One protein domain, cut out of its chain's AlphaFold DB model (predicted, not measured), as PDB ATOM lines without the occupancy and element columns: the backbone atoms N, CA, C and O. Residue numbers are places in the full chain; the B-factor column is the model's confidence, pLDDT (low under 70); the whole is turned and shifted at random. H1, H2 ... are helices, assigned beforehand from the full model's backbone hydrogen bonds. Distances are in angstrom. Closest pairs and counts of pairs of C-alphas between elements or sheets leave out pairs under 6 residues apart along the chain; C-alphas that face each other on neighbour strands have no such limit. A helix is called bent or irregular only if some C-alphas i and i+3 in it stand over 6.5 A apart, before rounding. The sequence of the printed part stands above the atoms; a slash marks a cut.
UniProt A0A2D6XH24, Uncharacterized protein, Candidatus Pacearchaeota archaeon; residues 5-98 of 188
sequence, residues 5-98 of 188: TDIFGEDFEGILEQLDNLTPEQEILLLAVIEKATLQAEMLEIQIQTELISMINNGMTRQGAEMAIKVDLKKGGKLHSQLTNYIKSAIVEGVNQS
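What this domain is: This is residues 5 to 98 of the 188 residues of an uncharacterized protein of Candidatus Pacearchaeota archaeon (UniProt A0A2D6XH24). One long helix, H3, makes the longest axis of the model, and the shorter H5 lies side by side with it, running back along it; H4 bridges the two, folding back from the last part of H3 to the beginning of H5. The short helices H1 and H2 make a small head near the first end of H3, separated from the other three helices and on the same side of H3 as H4, with an open gap between head and H4. The printed part has 94 residues, with five named helices in the order H1, H2, H3, H4, H5 and no named strand; the class is all helix. The whole is loose, with a radius of gyration of the C-alphas of 17.5 A, and spans 55 by 25 by 17 A, a rod in outline.

Where its parts are: H3 covers residues 24 to 57 and measures 49.6 A from first to last C-alpha, from C-alpha 24 at (219.001, 248.339, 170.157) to C-alpha 57 at (192.628, 254.844, 211.642). H5 covers residues 78 to 98 over 30.0 A and ends with C-alpha 98 at (225.537, 246.590, 181.342). H4 covers residues 62 to 75 over 19.8 A. H2 covers residues 10 to 16 over 9.5 A and is irregular: C-alphas 11 and 14 are 7.5 A apart. H1 covers residues 5 to 8 over 5.3 A, beginning with C-alpha 5 at (218.403, 268.154, 181.257).

How they stand to each other: H3 and H5 touch at a shallow tilt of 10 degrees and run opposite ways; their closest C-alphas are those of Val 33 and Gly 94, 6.9 A apart. H3 touches H4 with residues 48 to 56 alone, at a steep tilt of 47 degrees, opposite ways; the closest C-alphas, of Leu 52 and Ala 65, are 5.8 A apart. H4 and H5 touch only at the corner by their link, with residues 69 to 74 of H4 and 78 to 80 of H5; the closest C-alphas, of Leu 73 and His 80, are 4.5 A apart. These two stand at a steep tilt of 48 degrees and run the same way. H1 and H2 only just touch, with 3 pairs of C-alphas within 8 A, the closest being those of Thr 5 and Glu 13 at 6.3 A. H1 and H2 are each apart from H3, H4 and H5. Every O i to N i+4 pair is within hydrogen-bond range in H3, H4 and H5; in H2 it is 1 of 3, beside 3 of 4 for O i to N i+3, and H1 is too short for an O i to N i+4 pair.

The domain as a whole: The two C-alphas farthest apart, of Asn 21 and Gly 59, are 54.7 A from each other. The printed part has no cut and no long link; the links H1 to H2, H3 to H4 and H4 to H5 are tight, and H2 to H3, with 7 residues, is short. The mean pLDDT of the printed part is 85.2, with residues 5 to 8, 11 and 15 under 70.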
ATOM      1  N   THR A   5     217.383 267.326 180.605       59.38
ATOM      2  CA  THR A   5     218.403 268.154 181.257       59.38
ATOM      3  C   THR A   5     217.798 269.003 182.383       59.38
ATOM      4  O   THR A   5     218.417 269.154 183.433       59.38
ATOM      5  N   ASP A   6     216.536 269.432 182.251       60.72
ATOM      6  CA  ASP A   6     215.795 270.136 183.316       60.72
ATOM      7  C   ASP A   6     215.496 269.239 184.533       60.72
ATOM      8  O   ASP A   6     215.256 269.727 185.640       60.72
ATOM      9  N   ILE A   7     215.477 267.917 184.335       62.03
ATOM     10  CA  ILE A   7     215.111 266.925 185.356       62.03
ATOM     11  C   ILE A   7     216.357 266.341 186.028       62.03
ATOM     12  O   ILE A   7     216.366 266.151 187.246       62.03
ATOM     13  N   PHE A   8     217.398 266.045 185.247       65.88
ATOM     14  CA  PHE A   8     218.611 265.379 185.729       65.88
ATOM     15  C   PHE A   8     219.777 266.343 185.984       65.88
ATOM     16  O   PHE A   8     220.683 265.998 186.742       65.88
ATOM     17  N   GLY A   9     219.715 267.566 185.449       72.56
ATOM     18  CA  GLY A   9     220.759 268.584 185.558       72.56
ATOM     19  C   GLY A   9     221.826 268.484 184.466       72.56
ATOM     20  O   GLY A   9     221.956 267.465 183.787       72.56
ATOM     21  N   GLU A  10     222.614 269.554 184.325       74.12
ATOM     22  CA  GLU A  10     223.684 269.689 183.318       74.12
ATOM     23  C   GLU A  10     224.765 268.599 183.447       74.12
ATOM     24  O   GLU A  10     225.345 268.174 182.453       74.12
ATOM     25  N   ASP A  11     224.978 268.052 184.652       67.56
ATOM     26  CA  ASP A  11     225.934 266.958 184.899       67.56
ATOM     27  C   ASP A  11     225.613 265.673 184.105       67.56
ATOM     28  O   ASP A  11     226.473 264.802 183.953       67.56
ATOM     29  N   PHE A  12     224.381 265.540 183.600       70.06
ATOM     30  CA  PHE A  12     223.941 264.405 182.792       70.06
ATOM     31  C   PHE A  12     223.939 264.685 181.288       70.06
ATOM     32  O   PHE A  12     223.690 263.755 180.529       70.06
ATOM     33  N   GLU A  13     224.250 265.902 180.830       72.44
ATOM     34  CA  GLU A  13     224.144 266.299 179.417       72.44
ATOM     35  C   GLU A  13     224.916 265.346 178.488       72.44
ATOM     36  O   GLU A  13     224.342 264.795 177.554       72.44
ATOM     37  N   GLY A  14     226.163 265.000 178.826       72.00
ATOM     38  CA  GLY A  14     226.955 264.046 178.038       72.00
ATOM     39  C   GLY A  14     226.422 262.603 178.044       72.00
ATOM     40  O   GLY A  14     226.685 261.851 177.108       72.00
ATOM     41  N   ILE A  15     225.665 262.200 179.071       69.88
ATOM     42  CA  ILE A  15     224.959 260.906 179.095       69.88
ATOM     43  C   ILE A  15     223.691 261.000 178.238       69.88
ATOM     44  O   ILE A  15     223.380 260.071 177.498       69.88
ATOM     45  N   LEU A  16     222.975 262.124 178.320       70.62
ATOM     46  CA  LEU A  16     221.756 262.383 177.560       70.62
ATOM     47  C   LEU A  16     222.035 262.466 176.050       70.62
ATOM     48  O   LEU A  16     221.276 261.900 175.275       70.62
ATOM     49  N   GLU A  17     223.156 263.057 175.631       78.94
ATOM     50  CA  GLU A  17     223.610 263.071 174.229       78.94
ATOM     51  C   GLU A  17     223.937 261.669 173.687       78.94
ATOM     52  O   GLU A  17     223.822 261.401 172.489       78.94
ATOM     53  N   GLN A  18     224.350 260.746 174.560       75.81
ATOM     54  CA  GLN A  18     224.634 259.363 174.175       75.81
ATOM     55  C   GLN A  18     223.371 258.507 174.050       75.81
ATOM     56  O   GLN A  18     223.441 257.453 173.418       75.81
ATOM     57  N   LEU A  19     222.224 258.956 174.577       72.12
ATOM     58  CA  LEU A  19     220.956 258.229 174.449       72.12
ATOM     59  C   LEU A  19     220.554 258.023 172.984       72.12
ATOM     60  O   LEU A  19     220.031 256.967 172.639       72.12
ATOM     61  N   ASP A  20     220.863 258.987 172.116       75.88
ATOM     62  CA  ASP A  20     220.572 258.903 170.679       75.88
ATOM     63  C   ASP A  20     221.498 257.925 169.928       75.88
ATOM     64  O   ASP A  20     221.237 257.582 168.775       75.88
ATOM     65  N   ASN A  21     222.578 257.467 170.570       82.12
ATOM     66  CA  ASN A  21     223.584 256.575 169.988       82.12
ATOM     67  C   ASN A  21     223.571 255.167 170.603       82.12
ATOM     68  O   ASN A  21     224.508 254.396 170.381       82.12
ATOM     69  N   LEU A  22     222.541 254.826 171.384       79.62
ATOM     70  CA  LEU A  22     222.421 253.499 171.981       79.62
ATOM     71  C   LEU A  22     222.222 252.426 170.907       79.62
ATOM     72  O   LEU A  22     221.511 252.620 169.918       79.62
ATOM     73  N   THR A  23     222.819 251.255 171.122       83.88
ATOM     74  CA  THR A  23     222.455 250.063 170.347       83.88
ATOM     75  C   THR A  23     221.030 249.618 170.706       83.88
ATOM     76  O   THR A  23     220.559 249.914 171.811       83.88
ATOM     77  N   PRO A  24     220.330 248.867 169.835       83.19
ATOM     78  CA  PRO A  24     219.001 248.339 170.157       83.19
ATOM     79  C   PRO A  24     218.968 247.553 171.478       83.19
ATOM     80  O   PRO A  24     218.014 247.646 172.248       83.19
ATOM     81  N   GLU A  25     220.025 246.798 171.775       77.88
ATOM     82  CA  GLU A  25     220.161 246.027 173.010       77.88
ATOM     83  C   GLU A  25     220.304 246.929 174.244       77.88
ATOM     84  O   GLU A  25     219.694 246.658 175.285       77.88
ATOM     85  N   GLN A  26     221.078 248.012 174.135       78.56
ATOM     86  CA  GLN A  26     221.241 249.005 175.200       78.56
ATOM     87  C   GLN A  26     219.951 249.801 175.432       78.56
ATOM     88  O   GLN A  26     219.582 250.045 176.583       78.56
ATOM     89  N   GLU A  27     219.231 250.153 174.366       79.69
ATOM     90  CA  GLU A  27     217.933 250.826 174.446       79.69
ATOM     91  C   GLU A  27     216.900 249.947 175.165       79.69
ATOM     92  O   GLU A  27     216.249 250.395 176.111       79.69
ATOM     93  N   ILE A  28     216.802 248.664 174.793       82.62
ATOM     94  CA  ILE A  28     215.925 247.695 175.469       82.62
ATOM     95  C   ILE A  28     216.270 247.589 176.957       82.62
ATOM     96  O   ILE A  28     215.368 247.562 177.802       82.62
ATOM     97  N   LEU A  29     217.561 247.533 177.297       80.62
ATOM     98  CA  LEU A  29     217.992 247.473 178.689       80.62
ATOM     99  C   LEU A  29     217.570 248.729 179.463       80.62
ATOM    100  O   LEU A  29     217.019 248.618 180.561       80.62
ATOM    101  N   LEU A  30     217.809 249.912 178.898       78.56
ATOM    102  CA  LEU A  30     217.444 251.176 179.525       78.56
ATOM    103  C   LEU A  30     215.928 251.267 179.754       78.56
ATOM    104  O   LEU A  30     215.493 251.610 180.855       78.56
ATOM    105  N   LEU A  31     215.124 250.890 178.757       81.69
ATOM    106  CA  LEU A  31     213.665 250.850 178.870       81.69
ATOM    107  C   LEU A  31     213.200 249.897 179.976       81.69
ATOM    108  O   LEU A  31     212.333 250.265 180.768       81.69
ATOM    109  N   ALA A  32     213.813 248.716 180.095       81.50
ATOM    110  CA  ALA A  32     213.489 247.766 181.157       81.50
ATOM    111  C   ALA A  32     213.797 248.325 182.561       81.50
ATOM    112  O   ALA A  32     213.019 248.128 183.500       81.50
ATOM    113  N   VAL A  33     214.907 249.057 182.716       80.25
ATOM    114  CA  VAL A  33     215.254 249.730 183.981       80.25
ATOM    115  C   VAL A  33     214.249 250.842 184.303       80.25
ATOM    116  O   VAL A  33     213.806 250.944 185.450       80.25
ATOM    117  N   ILE A  34     213.839 251.637 183.309       80.69
ATOM    118  CA  ILE A  34     212.843 252.712 183.470       80.69
ATOM    119  C   ILE A  34     211.469 252.147 183.853       80.69
ATOM    120  O   ILE A  34     210.838 252.640 184.792       80.69
ATOM    121  N   GLU A  35     211.002 251.102 183.165       84.25
ATOM    122  CA  GLU A  35     209.724 250.444 183.462       84.25
ATOM    123  C   GLU A  35     209.713 249.923 184.904       84.25
ATOM    124  O   GLU A  35     208.785 250.181 185.675       84.25
ATOM    125  N   LYS A  36     210.803 249.275 185.322       84.31
ATOM    126  CA  LYS A  36     210.949 248.788 186.692       84.31
ATOM    127  C   LYS A  36     210.959 249.913 187.725       84.31
ATOM    128  O   LYS A  36     210.304 249.782 188.760       84.31
ATOM    129  N   ALA A  37     211.684 251.003 187.468       82.00
ATOM    130  CA  ALA A  37     211.706 252.169 188.349       82.00
ATOM    131  C   ALA A  37     210.303 252.786 188.495       82.00
ATOM    132  O   ALA A  37     209.903 253.159 189.599       82.00
ATOM    133  N   THR A  38     209.531 252.814 187.405       85.00
ATOM    134  CA  THR A  38     208.138 253.283 187.394       85.00
ATOM    135  C   THR A  38     207.255 252.409 188.286       85.00
ATOM    136  O   THR A  38     206.610 252.922 189.198       85.00
ATOM    137  N   LEU A  39     207.314 251.082 188.128       89.06
ATOM    138  CA  LEU A  39     206.573 250.144 188.982       89.06
ATOM    139  C   LEU A  39     206.961 250.274 190.465       89.06
ATOM    140  O   LEU A  39     206.113 250.209 191.355       89.06
ATOM    141  N   GLN A  40     208.246 250.478 190.764       88.00
ATOM    142  CA  GLN A  40     208.711 250.691 192.137       88.00
ATOM    143  C   GLN A  40     208.186 252.001 192.737       88.00
ATOM    144  O   GLN A  40     207.868 252.034 193.930       88.00
ATOM    145  N   ALA A  41     208.070 253.061 191.934       86.62
ATOM    146  CA  ALA A  41     207.468 254.320 192.359       86.62
ATOM    147  C   ALA A  41     205.978 254.142 192.690       86.62
ATOM    148  O   ALA A  41     205.541 254.573 193.758       86.62
ATOM    149  N   GLU A  42     205.227 253.428 191.847       91.69
ATOM    150  CA  GLU A  42     203.818 253.090 192.101       91.69
ATOM    151  C   GLU A  42     203.651 252.271 193.391       91.69
ATOM    152  O   GLU A  42     202.797 252.562 194.231       91.69
ATOM    153  N   MET A  43     204.511 251.270 193.608       91.31
ATOM    154  CA  MET A  43     204.501 250.482 194.844       91.31
ATOM    155  C   MET A  43     204.779 251.336 196.085       91.31
ATOM    156  O   MET A  43     204.140 251.144 197.124       91.31
ATOM    157  N   LEU A  44     205.731 252.271 195.996       91.69
ATOM    158  CA  LEU A  44     206.038 253.187 197.092       91.69
ATOM    159  C   LEU A  44     204.854 254.114 197.384       91.69
ATOM    160  O   LEU A  44     204.534 254.340 198.552       91.69
ATOM    161  N   GLU A  45     204.170 254.609 196.351       93.31
ATOM    162  CA  GLU A  45     202.961 255.416 196.511       93.31
ATOM    163  C   GLU A  45     201.875 254.649 197.276       93.31
ATOM    164  O   GLU A  45     201.356 255.146 198.280       93.31
ATOM    165  N   ILE A  46     201.582 253.408 196.874       95.19
ATOM    166  CA  ILE A  46     200.585 252.554 197.541       95.19
ATOM    167  C   ILE A  46     200.926 252.363 199.023       95.19
ATOM    168  O   ILE A  46     200.045 252.364 199.887       95.19
ATOM    169  N   GLN A  47     202.204 252.222 199.358       92.75
ATOM    170  CA  GLN A  47     202.631 252.053 200.744       92.75
ATOM    171  C   GLN A  47     202.548 253.335 201.556       92.75
ATOM    172  O   GLN A  47     202.126 253.281 202.710       92.75
ATOM    173  N   ILE A  48     202.895 254.480 200.965       95.44
ATOM    174  CA  ILE A  48     202.679 255.794 201.578       95.44
ATOM    175  C   ILE A  48     201.192 255.961 201.911       95.44
ATOM    176  O   ILE A  48     200.854 256.331 203.034       95.44
ATOM    177  N   GLN A  49     200.302 255.639 200.969       95.81
ATOM    178  CA  GLN A  49     198.856 255.706 201.183       95.81
ATOM    179  C   GLN A  49     198.395 254.733 202.278       95.81
ATOM    180  O   GLN A  49     197.616 255.110 203.154       95.81
ATOM    181  N   THR A  50     198.908 253.502 202.270       95.25
ATOM    182  CA  THR A  50     198.595 252.481 203.282       95.25
ATOM    183  C   THR A  50     199.001 252.935 204.684       95.25
ATOM    184  O   THR A  50     198.213 252.836 205.626       95.25
ATOM    185  N   GLU A  51     200.212 253.474 204.824       95.44
ATOM    186  CA  GLU A  51     200.734 253.982 206.091       95.44
ATOM    187  C   GLU A  51     199.923 255.195 206.570       95.44
ATOM    188  O   GLU A  51     199.532 255.260 207.735       95.44
ATOM    189  N   LEU A  52     199.578 256.112 205.659       96.69
ATOM    190  CA  LEU A  52     198.732 257.270 205.952       96.69
ATOM    191  C   LEU A  52     197.364 256.843 206.504       96.69
ATOM    192  O   LEU A  52     196.927 257.347 207.540       96.69
ATOM    193  N   ILE A  53     196.695 255.900 205.834       96.94
ATOM    194  CA  ILE A  53     195.392 255.369 206.258       96.94
ATOM    195  C   ILE A  53     195.514 254.676 207.617       96.94
ATOM    196  O   ILE A  53     194.676 254.892 208.491       96.94
ATOM    197  N   SER A  54     196.568 253.883 207.821       97.06
ATOM    198  CA  SER A  54     196.840 253.226 209.102       97.06
ATOM    199  C   SER A  54     196.973 254.243 210.239       97.06
ATOM    200  O   SER A  54     196.305 254.118 211.265       97.06
ATOM    201  N   MET A  55     197.769 255.297 210.054       97.31
ATOM    202  CA  MET A  55     197.941 256.358 211.053       97.31
ATOM    203  C   MET A  55     196.621 257.071 211.377       97.31
ATOM    204  O   MET A  55     196.318 257.305 212.549       97.31
ATOM    205  N   ILE A  56     195.812 257.375 210.357       97.75
ATOM    206  CA  ILE A  56     194.500 258.016 210.531       97.75
ATOM    207  C   ILE A  56     193.542 257.105 211.306       97.75
ATOM    208  O   ILE A  56     192.906 257.551 212.261       97.75
ATOM    209  N   ASN A  57     193.476 255.820 210.954       97.50
ATOM    210  CA  ASN A  57     192.628 254.844 211.642       97.50
ATOM    211  C   ASN A  57     193.041 254.638 213.108       97.50
ATOM    212  O   ASN A  57     192.198 254.326 213.944       97.50
ATOM    213  N   ASN A  58     194.317 254.866 213.429       96.88
ATOM    214  CA  ASN A  58     194.842 254.848 214.794       96.88
ATOM    215  C   ASN A  58     194.692 256.196 215.532       96.88
ATOM    216  O   ASN A  58     195.255 256.381 216.609       96.88
ATOM    217  N   GLY A  59     193.918 257.138 214.980       96.31
ATOM    218  CA  GLY A  59     193.519 258.373 215.656       96.31
ATOM    219  C   GLY A  59     194.383 259.597 215.351       96.31
ATOM    220  O   GLY A  59     194.168 260.648 215.957       96.31
ATOM    221  N   MET A  60     195.339 259.516 214.418       97.38
ATOM    222  CA  MET A  60     196.060 260.709 213.962       97.38
ATOM    223  C   MET A  60     195.184 261.573 213.049       97.38
ATOM    224  O   MET A  60     194.400 261.079 212.241       97.38
ATOM    225  N   THR A  61     195.367 262.893 213.110       97.62
ATOM    226  CA  THR A  61     194.825 263.775 212.069       97.62
ATOM    227  C   THR A  61     195.572 263.538 210.759       97.62
ATOM    228  O   THR A  61     196.764 263.218 210.763       97.62
ATOM    229  N   ARG A  62     194.909 263.765 209.619       95.44
ATOM    230  CA  ARG A  62     195.545 263.649 208.296       95.44
ATOM    231  C   ARG A  62     196.832 264.477 208.192       95.44
ATOM    232  O   ARG A  62     197.846 263.971 207.736       95.44
ATOM    233  N   GLN A  63     196.806 265.717 208.676       96.62
ATOM    234  CA  GLN A  63     197.973 266.610 208.681       96.62
ATOM    235  C   GLN A  63     199.116 266.060 209.545       96.62
ATOM    236  O   GLN A  63     200.279 266.136 209.155       96.62
ATOM    237  N   GLY A  64     198.790 265.483 210.708       97.00
ATOM    238  CA  GLY A  64     199.771 264.835 211.575       97.00
ATOM    239  C   GLY A  64     200.401 263.609 210.915       97.00
ATOM    240  O   GLY A  64     201.618 263.450 210.964       97.00
ATOM    241  N   ALA A  65     199.593 262.783 210.250       96.62
ATOM    242  CA  ALA A  65     200.062 261.605 209.527       96.62
ATOM    243  C   ALA A  65     200.943 261.982 208.315       96.62
ATOM    244  O   ALA A  65     202.034 261.443 208.148       96.62
ATOM    245  N   GLU A  66     200.545 262.985 207.522       96.69
ATOM    246  CA  GLU A  66     201.362 263.515 206.418       96.69
ATOM    247  C   GLU A  66     202.705 264.073 206.915       96.69
ATOM    248  O   GLU A  66     203.748 263.861 206.291       96.69
ATOM    249  N   MET A  67     202.710 264.766 208.058       96.50
ATOM    250  CA  MET A  67     203.946 265.250 208.671       96.50
ATOM    251  C   MET A  67     204.829 264.095 209.152       96.50
ATOM    252  O   MET A  67     206.040 264.143 208.938       96.50
ATOM    253  N   ALA A  68     204.252 263.050 209.748       95.50
ATOM    254  CA  ALA A  68     204.995 261.867 210.175       95.50
ATOM    255  C   ALA A  68     205.669 261.157 208.991       95.50
ATOM    256  O   ALA A  68     206.859 260.856 209.069       95.50
ATOM    257  N   ILE A  69     204.968 260.995 207.864       96.06
ATOM    258  CA  ILE A  69     205.537 260.438 206.625       96.06
ATOM    259  C   ILE A  69     206.686 261.309 206.101       96.06
ATOM    260  O   ILE A  69     207.756 260.797 205.780       96.06
ATOM    261  N   LYS A  70     206.517 262.639 206.062       95.25
ATOM    262  CA  LYS A  70     207.605 263.556 205.665       95.25
ATOM    263  C   LYS A  70     208.822 263.432 206.583       95.25
ATOM    264  O   LYS A  70     209.958 263.504 206.116       95.25
ATOM    265  N   VAL A  71     208.597 263.258 207.886       95.56
ATOM    266  CA  VAL A  71     209.670 263.036 208.861       95.56
ATOM    267  C   VAL A  71     210.359 261.694 208.621       95.56
ATOM    268  O   VAL A  71     211.586 261.669 208.647       95.56
ATOM    269  N   ASP A  72     209.617 260.621 208.346       94.50
ATOM    270  CA  ASP A  72     210.170 259.306 208.000       94.50
ATOM    271  C   ASP A  72     211.087 259.402 206.770       94.50
ATOM    272  O   ASP A  72     212.270 259.057 206.846       94.50
ATOM    273  N   LEU A  73     210.591 260.009 205.687       92.56
ATOM    274  CA  LEU A  73     211.344 260.217 204.447       92.56
ATOM    275  C   LEU A  73     212.615 261.059 204.652       92.56
ATOM    276  O   LEU A  73     213.646 260.781 204.038       92.56
ATOM    277  N   LYS A  74     212.567 262.070 205.531       92.31
ATOM    278  CA  LYS A  74     213.699 262.975 205.799       92.31
ATOM    279  C   LYS A  74     214.720 262.408 206.789       92.31
ATOM    280  O   LYS A  74     215.903 262.716 206.678       92.31
ATOM    281  N   LYS A  75     214.280 261.645 207.792       92.62
ATOM    282  CA  LYS A  75     215.136 261.162 208.891       92.62
ATOM    283  C   LYS A  75     215.667 259.746 208.691       92.62
ATOM    284  O   LYS A  75     216.354 259.244 209.576       92.62
ATOM    285  N   GLY A  76     215.380 259.109 207.560       89.19
ATOM    286  CA  GLY A  76     215.874 257.762 207.301       89.19
ATOM    287  C   GLY A  76     215.015 256.664 207.918       89.19
ATOM    288  O   GLY A  76     215.546 255.646 208.348       89.19
ATOM    289  N   GLY A  77     213.703 256.877 208.002       91.69
ATOM    290  CA  GLY A  77     212.765 255.879 208.497       91.69
ATOM    291  C   GLY A  77     212.507 254.742 207.501       91.69
ATOM    292  O   GLY A  77     213.323 254.445 206.620       91.69
ATOM    293  N   LYS A  78     211.373 254.059 207.661       91.31
ATOM    294  CA  LYS A  78     211.043 252.847 206.899       91.31
ATOM    295  C   LYS A  78     210.841 253.149 205.412       91.31
ATOM    296  O   LYS A  78     211.435 252.465 204.581       91.31
ATOM    297  N   LEU A  79     210.048 254.169 205.079       91.31
ATOM    298  CA  LEU A  79     209.756 254.554 203.694       91.31
ATOM    299  C   LEU A  79     211.014 255.100 203.011       91.31
ATOM    300  O   LEU A  79     211.287 254.753 201.865       91.31
ATOM    301  N   HIS A  80     211.835 255.874 203.733       91.12
ATOM    302  CA  HIS A  80     213.144 256.307 203.225       91.12
ATOM    303  C   HIS A  80     214.053 255.120 202.894       91.12
ATOM    304  O   HIS A  80     214.659 255.064 201.822       91.12
ATOM    305  N   SER A  81     214.181 254.180 203.835       87.94
ATOM    306  CA  SER A  81     215.035 253.003 203.671       87.94
ATOM    307  C   SER A  81     214.581 252.172 202.480       87.94
ATOM    308  O   SER A  81     215.403 251.678 201.714       87.94
ATOM    309  N   GLN A  82     213.271 252.066 202.287       88.75
ATOM    310  CA  GLN A  82     212.705 251.358 201.160       88.75
ATOM    311  C   GLN A  82     212.969 252.051 199.821       88.75
ATOM    312  O   GLN A  82     213.465 251.393 198.910       88.75
ATOM    313  N   LEU A  83     212.720 253.360 199.716       87.19
ATOM    314  CA  LEU A  83     213.078 254.150 198.533       87.19
ATOM    315  C   LEU A  83     214.570 253.994 198.202       87.19
ATOM    316  O   LEU A  83     214.942 253.706 197.068       87.19
ATOM    317  N   THR A  84     215.428 254.110 199.215       84.19
ATOM    318  CA  THR A  84     216.878 253.946 199.065       84.19
ATOM    319  C   THR A  84     217.245 252.546 198.575       84.19
ATOM    320  O   THR A  84     218.139 252.397 197.745       84.19
ATOM    321  N   ASN A  85     216.572 251.510 199.077       84.56
ATOM    322  CA  ASN A  85     216.809 250.138 198.643       84.56
ATOM    323  C   ASN A  85     216.355 249.915 197.199       84.56
ATOM    324  O   ASN A  85     217.084 249.262 196.463       84.56
ATOM    325  N   TYR A  86     215.225 250.487 196.776       85.25
ATOM    326  CA  TYR A  86     214.792 250.439 195.377       85.25
ATOM    327  C   TYR A  86     215.814 251.079 194.439       85.25
ATOM    328  O   TYR A  86     216.242 250.427 193.488       85.25
ATOM    329  N   ILE A  87     216.296 252.280 194.772       81.69
ATOM    330  CA  ILE A  87     217.336 252.971 193.996       81.69
ATOM    331  C   ILE A  87     218.610 252.122 193.914       81.69
ATOM    332  O   ILE A  87     219.128 251.878 192.828       81.69
ATOM    333  N   LYS A  88     219.110 251.625 195.053       80.44
ATOM    334  CA  LYS A  88     220.317 250.780 195.086       80.44
ATOM    335  C   LYS A  88     220.155 249.520 194.249       80.44
ATOM    336  O   LYS A  88     221.053 249.171 193.495       80.44
ATOM    337  N   SER A  89     219.018 248.847 194.384       79.31
ATOM    338  CA  SER A  89     218.689 247.663 193.603       79.31
ATOM    339  C   SER A  89     218.695 247.964 192.103       79.31
ATOM    340  O   SER A  89     219.356 247.247 191.360       79.31
ATOM    341  N   ALA A  90     218.036 249.039 191.667       79.94
ATOM    342  CA  ALA A  90     218.015 249.434 190.259       79.94
ATOM    343  C   ALA A  90     219.425 249.724 189.715       79.94
ATOM    344  O   ALA A  90     219.768 249.258 188.633       79.94
ATOM    345  N   ILE A  91     220.273 250.413 190.488       77.44
ATOM    346  CA  ILE A  91     221.666 250.691 190.101       77.44
ATOM    347  C   ILE A  91     222.463 249.392 189.948       77.44
ATOM    348  O   ILE A  91     223.111 249.188 188.927       77.44
ATOM    349  N   VAL A  92     222.415 248.502 190.944       77.88
ATOM    350  CA  VAL A  92     223.181 247.243 190.914       77.88
ATOM    351  C   VAL A  92     222.743 246.369 189.742       77.88
ATOM    352  O   VAL A  92     223.579 245.801 189.046       77.88
ATOM    353  N   GLU A  93     221.440 246.278 189.486       79.62
ATOM    354  CA  GLU A  93     220.921 245.569 188.319       79.62
ATOM    355  C   GLU A  93     221.375 246.208 187.007       79.62
ATOM    356  O   GLU A  93     221.853 245.485 186.136       79.62
ATOM    357  N   GLY A  94     221.277 247.533 186.874       78.31
ATOM    358  CA  GLY A  94     221.736 248.251 185.686       78.31
ATOM    359  C   GLY A  94     223.217 247.998 185.401       78.31
ATOM    360  O   GLY A  94     223.577 247.662 184.273       78.31
ATOM    361  N   VAL A  95     224.066 248.057 186.433       77.81
ATOM    362  CA  VAL A  95     225.498 247.727 186.337       77.81
ATOM    363  C   VAL A  95     225.704 246.274 185.908       77.81
ATOM    364  O   VAL A  95     226.486 246.012 184.998       77.81
ATOM    365  N   ASN A  96     224.979 245.328 186.510       76.56
ATOM    366  CA  ASN A  96     225.098 243.908 186.178       76.56
ATOM    367  C   ASN A  96     224.691 243.610 184.730       76.56
ATOM    368  O   ASN A  96     225.383 242.865 184.038       76.56
ATOM    369  N   GLN A  97     223.587 244.189 184.257       77.12
ATOM    370  CA  GLN A  97     223.144 243.995 182.876       77.12
ATOM    371  C   GLN A  97     224.087 244.674 181.879       77.12
ATOM    372  O   GLN A  97     224.424 244.073 180.863       77.12
ATOM    373  N   SER A  98     224.576 245.876 182.194       75.94
ATOM    374  CA  SER A  98     225.537 246.590 181.342       75.94
ATOM    375  C   SER A  98     226.867 245.840 181.249       75.94
ATOM    376  O   SER A  98     227.397 245.650 180.160       75.94
TER     377      SER A  98